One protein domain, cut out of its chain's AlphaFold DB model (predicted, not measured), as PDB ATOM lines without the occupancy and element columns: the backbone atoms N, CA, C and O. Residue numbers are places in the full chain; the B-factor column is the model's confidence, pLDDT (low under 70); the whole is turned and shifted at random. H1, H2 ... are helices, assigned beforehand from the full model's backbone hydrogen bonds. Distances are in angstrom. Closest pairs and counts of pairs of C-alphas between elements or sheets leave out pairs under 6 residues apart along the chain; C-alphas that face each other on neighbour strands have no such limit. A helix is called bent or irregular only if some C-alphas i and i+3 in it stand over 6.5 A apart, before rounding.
ATOM      1  N   SER A  75      10.417  62.242 231.979       68.38
ATOM      2  CA  SER A  75      10.907  61.416 230.870       68.38
ATOM      3  C   SER A  75       9.837  60.403 230.431       68.38
ATOM      4  O   SER A  75       8.767  60.296 231.039       68.38
ATOM      5  N   TYR A  76      10.071  59.678 229.334       63.50
ATOM      6  CA  TYR A  76       9.157  58.607 228.926       63.50
ATOM      7  C   TYR A  76       9.028  57.527 230.010       63.50
ATOM      8  O   TYR A  76       7.908  57.136 230.339       63.50
ATOM      9  N   GLU A  77      10.141  57.141 230.629       69.00
ATOM     10  CA  GLU A  77      10.156  56.163 231.716       69.00
ATOM     11  C   GLU A  77       9.469  56.688 232.981       69.00
ATOM     12  O   GLU A  77       8.629  55.988 233.544       69.00
ATOM     13  N   ASP A  78       9.683  57.952 233.364       72.81
ATOM     14  CA  ASP A  78       8.968  58.529 234.514       72.81
ATOM     15  C   ASP A  78       7.446  58.510 234.283       72.81
ATOM     16  O   ASP A  78       6.674  58.163 235.176       72.81
ATOM     17  N   ARG A  79       6.988  58.825 233.061       72.81
ATOM     18  CA  ARG A  79       5.557  58.765 232.715       72.81
ATOM     19  C   ARG A  79       4.988  57.351 232.821       72.81
ATOM     20  O   ARG A  79       3.844  57.212 233.247       72.81
ATOM     21  N   LYS A  80       5.749  56.318 232.451       77.44
ATOM     22  CA  LYS A  80       5.321  54.914 232.598       77.44
ATOM     23  C   LYS A  80       5.211  54.518 234.062       77.44
ATOM     24  O   LYS A  80       4.206  53.923 234.438       77.44
ATOM     25  N   VAL A  81       6.198  54.894 234.878       81.81
ATOM     26  CA  VAL A  81       6.169  54.663 236.329       81.81
ATOM     27  C   VAL A  81       4.928  55.318 236.931       81.81
ATOM     28  O   VAL A  81       4.136  54.650 237.589       81.81
ATOM     29  N   PHE A  82       4.673  56.592 236.628       78.88
ATOM     30  CA  PHE A  82       3.478  57.275 237.124       78.88
ATOM     31  C   PHE A  82       2.164  56.674 236.628       78.88
ATOM     32  O   PHE A  82       1.205  56.619 237.395       78.88
ATOM     33  N   ALA A  83       2.104  56.219 235.376       77.69
ATOM     34  CA  ALA A  83       0.922  55.547 234.848       77.69
ATOM     35  C   ALA A  83       0.642  54.233 235.594       77.69
ATOM     36  O   ALA A  83      -0.495  53.994 235.991       77.69
ATOM     37  N   ALA A  84       1.674  53.424 235.852       82.38
ATOM     38  CA  ALA A  84       1.541  52.197 236.634       82.38
ATOM     39  C   ALA A  84       1.069  52.490 238.069       82.38
ATOM     40  O   ALA A  84       0.127  51.866 238.553       82.38
ATOM     41  N   LEU A  85       1.652  53.502 238.722       84.25
ATOM     42  CA  LEU A  85       1.233  53.914 240.064       84.25
ATOM     43  C   LEU A  85      -0.222  54.398 240.100       84.25
ATOM     44  O   LEU A  85      -0.938  54.107 241.057       84.25
ATOM     45  N   ALA A  86      -0.676  55.118 239.073       77.19
ATOM     46  CA  ALA A  86      -2.052  55.602 238.987       77.19
ATOM     47  C   ALA A  86      -3.075  54.457 238.880       77.19
ATOM     48  O   ALA A  86      -4.127  54.524 239.521       77.19
ATOM     49  N   GLU A  87      -2.765  53.403 238.120       81.06
ATOM     50  CA  GLU A  87      -3.622  52.212 238.019       81.06
ATOM     51  C   GLU A  87      -3.699  51.447 239.347       81.06
ATOM     52  O   GLU A  87      -4.790  51.095 239.802       81.06
ATOM     53  N   GLU A  88      -2.571  51.279 240.035       79.75
ATOM     54  CA  GLU A  88      -2.542  50.648 241.360       79.75
ATOM     55  C   GLU A  88      -3.356  51.450 242.394       79.75
ATOM     56  O   GLU A  88      -4.192  50.900 243.118       79.75
ATOM     57  N   PHE A  89      -3.225  52.783 242.419       79.44
ATOM     58  CA  PHE A  89      -4.066  53.627 243.280       79.44
ATOM     59  C   PHE A  89      -5.550  53.527 242.946       79.44
ATOM     60  O   PHE A  89      -6.392  53.576 243.847       79.44
ATOM     61  N   ARG A  90      -5.892  53.394 241.661       77.88
ATOM     62  CA  ARG A  90      -7.277  53.198 241.237       77.88
ATOM     63  C   ARG A  90      -7.831  51.896 241.816       77.88
ATOM     64  O   ARG A  90      -8.948  51.912 242.333       77.88
ATOM     65  N   ALA A  91      -7.063  50.808 241.783       79.56
ATOM     66  CA  ALA A  91      -7.459  49.532 242.378       79.56
ATOM     67  C   ALA A  91      -7.674  49.649 243.899       79.56
ATOM     68  O   ALA A  91      -8.709  49.218 244.417       79.56
ATOM     69  N   VAL A  92      -6.760  50.324 244.602       81.75
ATOM     70  CA  VAL A  92      -6.895  50.615 246.040       81.75
ATOM     71  C   VAL A  92      -8.152  51.442 246.331       81.75
ATOM     72  O   VAL A  92      -8.929  51.099 247.221       81.75
ATOM     73  N   GLY A  93      -8.406  52.494 245.551       76.38
ATOM     74  CA  GLY A  93      -9.592  53.338 245.701       76.38
ATOM     75  C   GLY A  93     -10.904  52.584 245.457       76.38
ATOM     76  O   GLY A  93     -11.886  52.810 246.167       76.38
ATOM     77  N   VAL A  94     -10.926  51.652 244.499       81.50
ATOM     78  CA  VAL A  94     -12.079  50.768 244.266       81.50
ATOM     79  C   VAL A  94     -12.347  49.895 245.491       81.50
ATOM     80  O   VAL A  94     -13.496  49.836 245.927       81.50
ATOM     81  N   ASN A  95     -11.315  49.276 246.072       81.69
ATOM     82  CA  ASN A  95     -11.446  48.449 247.275       81.69
ATOM     83  C   ASN A  95     -11.983  49.271 248.464       81.69
ATOM     84  O   ASN A  95     -13.020  48.935 249.039       81.69
ATOM     85  N   LEU A  96     -11.376  50.427 248.751       79.88
ATOM     86  CA  LEU A  96     -11.833  51.316 249.828       79.88
ATOM     87  C   LEU A  96     -13.289  51.767 249.641       79.88
ATOM     88  O   LEU A  96     -14.058  51.814 250.600       79.88
ATOM     89  N   ASN A  97     -13.698  52.067 248.406       82.69
ATOM     90  CA  ASN A  97     -15.076  52.446 248.101       82.69
ATOM     91  C   ASN A  97     -16.059  51.272 248.271       82.69
ATOM     92  O   ASN A  97     -17.205  51.492 248.663       82.69
ATOM     93  N   GLN A  98     -15.638  50.033 248.007       82.38
ATOM     94  CA  GLN A  98     -16.453  48.847 248.289       82.38
ATOM     95  C   GLN A  98     -16.648  48.654 249.796       82.38
ATOM     96  O   GLN A  98     -17.791  48.506 250.233       82.38
ATOM     97  N   ILE A  99     -15.576  48.766 250.588       82.38
ATOM     98  CA  ILE A  99     -15.633  48.714 252.058       82.38
ATOM     99  C   ILE A  99     -16.563  49.807 252.596       82.38
ATOM    100  O   ILE A  99     -17.488  49.523 253.358       82.38
ATOM    101  N   ALA A 100     -16.391  51.052 252.144       81.44
ATOM    102  CA  ALA A 100     -17.242  52.166 252.555       81.44
ATOM    103  C   ALA A 100     -18.720  51.923 252.211       81.44
ATOM    104  O   ALA A 100     -19.600  52.193 253.026       81.44
ATOM    105  N   ARG A 101     -19.020  51.374 251.025       86.56
ATOM    106  CA  ARG A 101     -20.393  51.011 250.637       86.56
ATOM    107  C   ARG A 101     -20.973  49.902 251.508       86.56
ATOM    108  O   ARG A 101     -22.147  49.990 251.854       86.56
ATOM    109  N   ALA A 102     -20.188  48.885 251.856       84.62
ATOM    110  CA  ALA A 102     -20.636  47.800 252.725       84.62
ATOM    111  C   ALA A 102     -20.968  48.317 254.135       84.62
ATOM    112  O   ALA A 102     -22.070  48.064 254.628       84.62
ATOM    113  N   ILE A 103     -20.091  49.148 254.710       81.44
ATOM    114  CA  ILE A 103     -20.318  49.815 256.002       81.44
ATOM    115  C   ILE A 103     -21.559  50.716 255.941       81.44
ATOM    116  O   ILE A 103     -22.445  50.615 256.790       81.44
ATOM    117  N   ASN A 104     -21.679  51.557 254.908       84.06
ATOM    118  CA  ASN A 104     -22.832  52.449 254.732       84.06
ATOM    119  C   ASN A 104     -24.149  51.681 254.533       84.06
ATOM    120  O   ASN A 104     -25.213  52.166 254.910       84.06
ATOM    121  N   ALA A 105     -24.086  50.470 253.978       88.19
ATOM    122  CA  ALA A 105     -25.221  49.562 253.850       88.19
ATOM    123  C   ALA A 105     -25.512  48.755 255.133       88.19
ATOM    124  O   ALA A 105     -26.355  47.860 255.091       88.19
ATOM    125  N   LYS A 106     -24.826  49.048 256.252       84.56
ATOM    126  CA  LYS A 106     -24.875  48.297 257.520       84.56
ATOM    127  C   LYS A 106     -24.572  46.803 257.361       84.56
ATOM    128  O   LYS A 106     -25.072  45.988 258.133       84.56
ATOM    129  N   ARG A 107     -23.784  46.433 256.348       78.06
ATOM    130  CA  ARG A 107     -23.273  45.067 256.213       78.06
ATOM    131  C   ARG A 107     -22.038  44.912 257.078       78.06
ATOM    132  O   ARG A 107     -21.248  45.844 257.219       78.06
ATOM    133  N   GLU A 108     -21.889  43.721 257.629       79.81
ATOM    134  CA  GLU A 108     -20.681  43.337 258.336       79.81
ATOM    135  C   GLU A 108     -19.537  43.204 257.321       79.81
ATOM    136  O   GLU A 108     -19.701  42.580 256.270       79.81
ATOM    137  N   VAL A 109     -18.410  43.858 257.602       79.50
ATOM    138  CA  VAL A 109     -17.190  43.793 256.788       79.50
ATOM    139  C   VAL A 109     -16.152  43.029 257.586       79.50
ATOM    140  O   VAL A 109     -15.930  43.338 258.759       79.50
ATOM    141  N   HIS A 110     -15.516  42.039 256.963       85.88
ATOM    142  CA  HIS A 110     -14.519  41.236 257.653       85.88
ATOM    143  C   HIS A 110     -13.278  42.092 257.984       85.88
ATOM    144  O   HIS A 110     -12.787  42.803 257.102       85.88
ATOM    145  N   PRO A 111     -12.725  42.024 259.212       80.81
ATOM    146  CA  PRO A 111     -11.535  42.788 259.596       80.81
ATOM    147  C   PRO A 111     -10.349  42.606 258.637       80.81
ATOM    148  O   PRO A 111      -9.629  43.564 258.360       80.81
ATOM    149  N   ASP A 112     -10.191  41.409 258.066       84.94
ATOM    150  CA  ASP A 112      -9.121  41.122 257.103       84.94
ATOM    151  C   ASP A 112      -9.268  41.896 255.787       84.94
ATOM    152  O   ASP A 112      -8.262  42.294 255.205       84.94
ATOM    153  N   GLU A 113     -10.494  42.169 255.323       78.81
ATOM    154  CA  GLU A 113     -10.710  42.996 254.126       78.81
ATOM    155  C   GLU A 113     -10.223  44.429 254.360       78.81
ATOM    156  O   GLU A 113      -9.563  45.022 253.504       78.81
ATOM    157  N   VAL A 114     -10.475  44.955 255.562       80.94
ATOM    158  CA  VAL A 114     -10.009  46.280 255.982       80.94
ATOM    159  C   VAL A 114      -8.486  46.305 256.125       80.94
ATOM    160  O   VAL A 114      -7.843  47.236 255.640       80.94
ATOM    161  N   LEU A 115      -7.896  45.280 256.745       79.75
ATOM    162  CA  LEU A 115      -6.444  45.168 256.915       79.75
ATOM    163  C   LEU A 115      -5.713  45.026 255.574       79.75
ATOM    164  O   LEU A 115      -4.685  45.677 255.378       79.75
ATOM    165  N   MET A 116      -6.253  44.248 254.633       82.25
ATOM    166  CA  MET A 116      -5.701  44.130 253.279       82.25
ATOM    167  C   MET A 116      -5.755  45.463 252.532       82.25
ATOM    168  O   MET A 116      -4.752  45.891 251.958       82.25
ATOM    169  N   ALA A 117      -6.897  46.156 252.568       78.94
ATOM    170  CA  ALA A 117      -7.023  47.463 251.931       78.94
ATOM    171  C   ALA A 117      -6.045  48.484 252.535       78.94
ATOM    172  O   ALA A 117      -5.372  49.207 251.799       78.94
ATOM    173  N   LEU A 118      -5.907  48.500 253.864       79.75
ATOM    174  CA  LEU A 118      -4.971  49.371 254.572       79.75
ATOM    175  C   LEU A 118      -3.507  49.054 254.223       79.75
ATOM    176  O   LEU A 118      -2.725  49.972 253.968       79.75
ATOM    177  N   GLY A 119      -3.139  47.772 254.153       86.12
ATOM    178  CA  GLY A 119      -1.803  47.329 253.743       86.12
ATOM    179  C   GLY A 119      -1.440  47.765 252.320       86.12
ATOM    180  O   GLY A 119      -0.325  48.244 252.080       86.12
ATOM    181  N   ASN A 120      -2.399  47.692 251.393       85.06
ATOM    182  CA  ASN A 120      -2.207  48.151 250.016       85.06
ATOM    183  C   ASN A 120      -2.021  49.675 249.947       85.06
ATOM    184  O   ASN A 120      -1.122  50.150 249.252       85.06
ATOM    185  N   VAL A 121      -2.803  50.448 250.714       83.31
ATOM    186  CA  VAL A 121      -2.642  51.913 250.815       83.31
ATOM    187  C   VAL A 121      -1.247  52.283 251.320       83.31
ATOM    188  O   VAL A 121      -0.591  53.144 250.732       83.31
ATOM    189  N   LEU A 122      -0.784  51.650 252.403       78.44
ATOM    190  CA  LEU A 122       0.519  51.945 253.006       78.44
ATOM    191  C   LEU A 122       1.673  51.618 252.056       78.44
ATOM    192  O   LEU A 122       2.571  52.444 251.879       78.44
ATOM    193  N   THR A 123       1.612  50.462 251.391       86.06
ATOM    194  CA  THR A 123       2.598  50.062 250.377       86.06
ATOM    195  C   THR A 123       2.644  51.073 249.233       86.06
ATOM    196  O   THR A 123       3.710  51.607 248.925       86.06
ATOM    197  N   MET A 124       1.488  51.421 248.660       83.56
ATOM    198  CA  MET A 124       1.407  52.381 247.554       83.56
ATOM    199  C   MET A 124       1.898  53.776 247.938       83.56
ATOM    200  O   MET A 124       2.629  54.411 247.179       83.56
ATOM    201  N   THR A 125       1.562  54.237 249.142       76.88
ATOM    202  CA  THR A 125       2.043  55.524 249.665       76.88
ATOM    203  C   THR A 125       3.569  55.528 249.800       76.88
ATOM    204  O   THR A 125       4.217  56.520 249.459       76.88
ATOM    205  N   GLY A 126       4.156  54.410 250.241       78.19
ATOM    206  CA  GLY A 126       5.605  54.233 250.333       78.19
ATOM    207  C   GLY A 126       6.302  54.287 248.972       78.19
ATOM    208  O   GLY A 126       7.254  55.052 248.807       78.19
ATOM    209  N   VAL A 127       5.801  53.535 247.987       84.12
ATOM    210  CA  VAL A 127       6.368  53.497 246.627       84.12
ATOM    211  C   VAL A 127       6.315  54.877 245.971       84.12
ATOM    212  O   VAL A 127       7.299  55.348 245.405       84.12
ATOM    213  N   VAL A 128       5.195  55.581 246.102       82.56
ATOM    214  CA  VAL A 128       5.029  56.909 245.493       82.56
ATOM    215  C   VAL A 128       5.886  57.951 246.188       82.56
ATOM    216  O   VAL A 128       6.503  58.783 245.525       82.56
ATOM    217  N   GLY A 129       5.984  57.884 247.517       74.25
ATOM    218  CA  GLY A 129       6.897  58.731 248.280       74.25
ATOM    219  C   GLY A 129       8.362  58.526 247.880       74.25
ATOM    220  O   GLY A 129       9.123  59.496 247.849       74.25
ATOM    221  N   PHE A 130       8.752  57.294 247.542       79.50
ATOM    222  CA  PHE A 130      10.077  56.982 247.009       79.50
ATOM    223  C   PHE A 130      10.281  57.587 245.613       79.50
ATOM    224  O   PHE A 130      11.218  58.363 245.432       79.50
ATOM    225  N   GLU A 131       9.380  57.335 244.663       80.75
ATOM    226  CA  GLU A 131       9.519  57.831 243.284       80.75
ATOM    227  C   GLU A 131       9.487  59.364 243.194       80.75
ATOM    228  O   GLU A 131      10.318  59.971 242.521       80.75
ATOM    229  N   VAL A 132       8.602  60.031 243.945       75.44
ATOM    230  CA  VAL A 132       8.572  61.505 244.022       75.44
ATOM    231  C   VAL A 132       9.890  62.054 244.573       75.44
ATOM    232  O   VAL A 132      10.380  63.086 244.107       75.44
ATOM    233  N   ARG A 133      10.499  61.364 245.544       72.25
ATOM    234  CA  ARG A 133      11.800  61.750 246.101       72.25
ATOM    235  C   ARG A 133      12.932  61.520 245.103       72.25
ATOM    236  O   ARG A 133      13.806  62.377 244.995       72.25
ATOM    237  N   GLU A 134      12.926  60.410 244.376       73.00
ATOM    238  CA  GLU A 134      13.919  60.134 243.333       73.00
ATOM    239  C   GLU A 134      13.827  61.144 242.187       73.00
ATOM    240  O   GLU A 134      14.840  61.696 241.759       73.00
ATOM    241  N   LEU A 135      12.618  61.510 241.769       69.88
ATOM    242  CA  LEU A 135      12.404  62.582 240.797       69.88
ATOM    243  C   LEU A 135      12.879  63.942 241.308       69.88
ATOM    244  O   LEU A 135      13.501  64.701 240.563       69.88
ATOM    245  N   ALA A 136      12.643  64.249 242.584       65.38
ATOM    246  CA  ALA A 136      13.141  65.477 243.197       65.38
ATOM    247  C   ALA A 136      14.682  65.529 243.232       65.38
ATOM    248  O   ALA A 136      15.245  66.598 242.997       65.38
ATOM    249  N   LYS A 137      15.360  64.391 243.456       62.75
ATOM    250  CA  LYS A 137      16.833  64.264 243.393       62.75
ATOM    251  C   LYS A 137      17.391  64.365 241.971       62.75
ATOM    252  O   LYS A 137      18.526  64.799 241.799       62.75
ATOM    253  N   ARG A 138      16.615  63.946 240.965       60.53
ATOM    254  CA  ARG A 138      16.954  64.100 239.538       60.53
ATOM    255  C   ARG A 138      16.801  65.554 239.062       60.53
ATOM    256  O   ARG A 138      17.409  65.922 238.063       60.53
ATOM    257  N   GLY A 139      16.054  66.390 239.794       55.19
ATOM    258  CA  GLY A 139      16.072  67.855 239.678       55.19
ATOM    259  C   GLY A 139      17.392  68.478 240.179       55.19
ATOM    260  O   GLY A 139      18.192  67.804 240.812       55.19
TER     261      GLY A 139
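Overview. This is residues 75 to 139 of the 147 residues of the protein "Bacterial mobilization protein (MobC)" of Devosia sp. LC5 (UniProt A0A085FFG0). Two long helices, H1 and H2, lie side by side along nearly the whole length of a slender rod and make one helical hairpin. At one end of the rod the chain turns round through residues 105 to 110, and the two ends of the printed part come back to the other end. The printed part has 65 residues, with two named helices, H1 then H2, and no named strand; the class is all helix. The whole is loose, with a radius of gyration of the C-alphas of 15.2 A, and it spans 49 by 17 by 14 A.

Arrangement. The longest helix is H1, residues 76 to 104. It touches H2, residues 111 to 138, with 12 pairs of C-alphas within 8 A. The closest C-alphas of the two helices are those of Asn 95 and Ala 117, 6.5 A apart. Their lines stand at a shallow tilt of 25 degrees, and they run opposite ways. Their centres are 10.8 A apart. H1 and H2 form a helical hairpin, two helices that follow each other in the chain, touch and run opposite ways. In both H1 and H2 every O i to N i+4 pair is within hydrogen-bond range.

Along the chain. H1 has 29 residues and measures 41.6 A from C-alpha 76 at (9.157, 58.607, 228.926) to C-alpha 104 at (-22.832, 52.449, 254.732). H2 has 28 residues and measures 40.8 A from C-alpha 111 at (-11.535, 42.788, 259.596) to C-alpha 138 at (16.954, 64.100, 239.538). Neither helix is bent or irregular.

Size, cuts and confidence. The two C-alphas farthest apart are those of Lys 106 and Gly 139, 48.8 A, while the first and last printed C-alphas, Ser 75 and Gly 139, are 12.1 A apart. The printed part has no cut. The link from H1 to H2 has 6 residues and is short. Residues 101 to 106, of which 101 to 104 belong to H1, stand free. The mean pLDDT of the printed part is 78.6, and it is under 70 at residues 75 to 77 and 135 to 139.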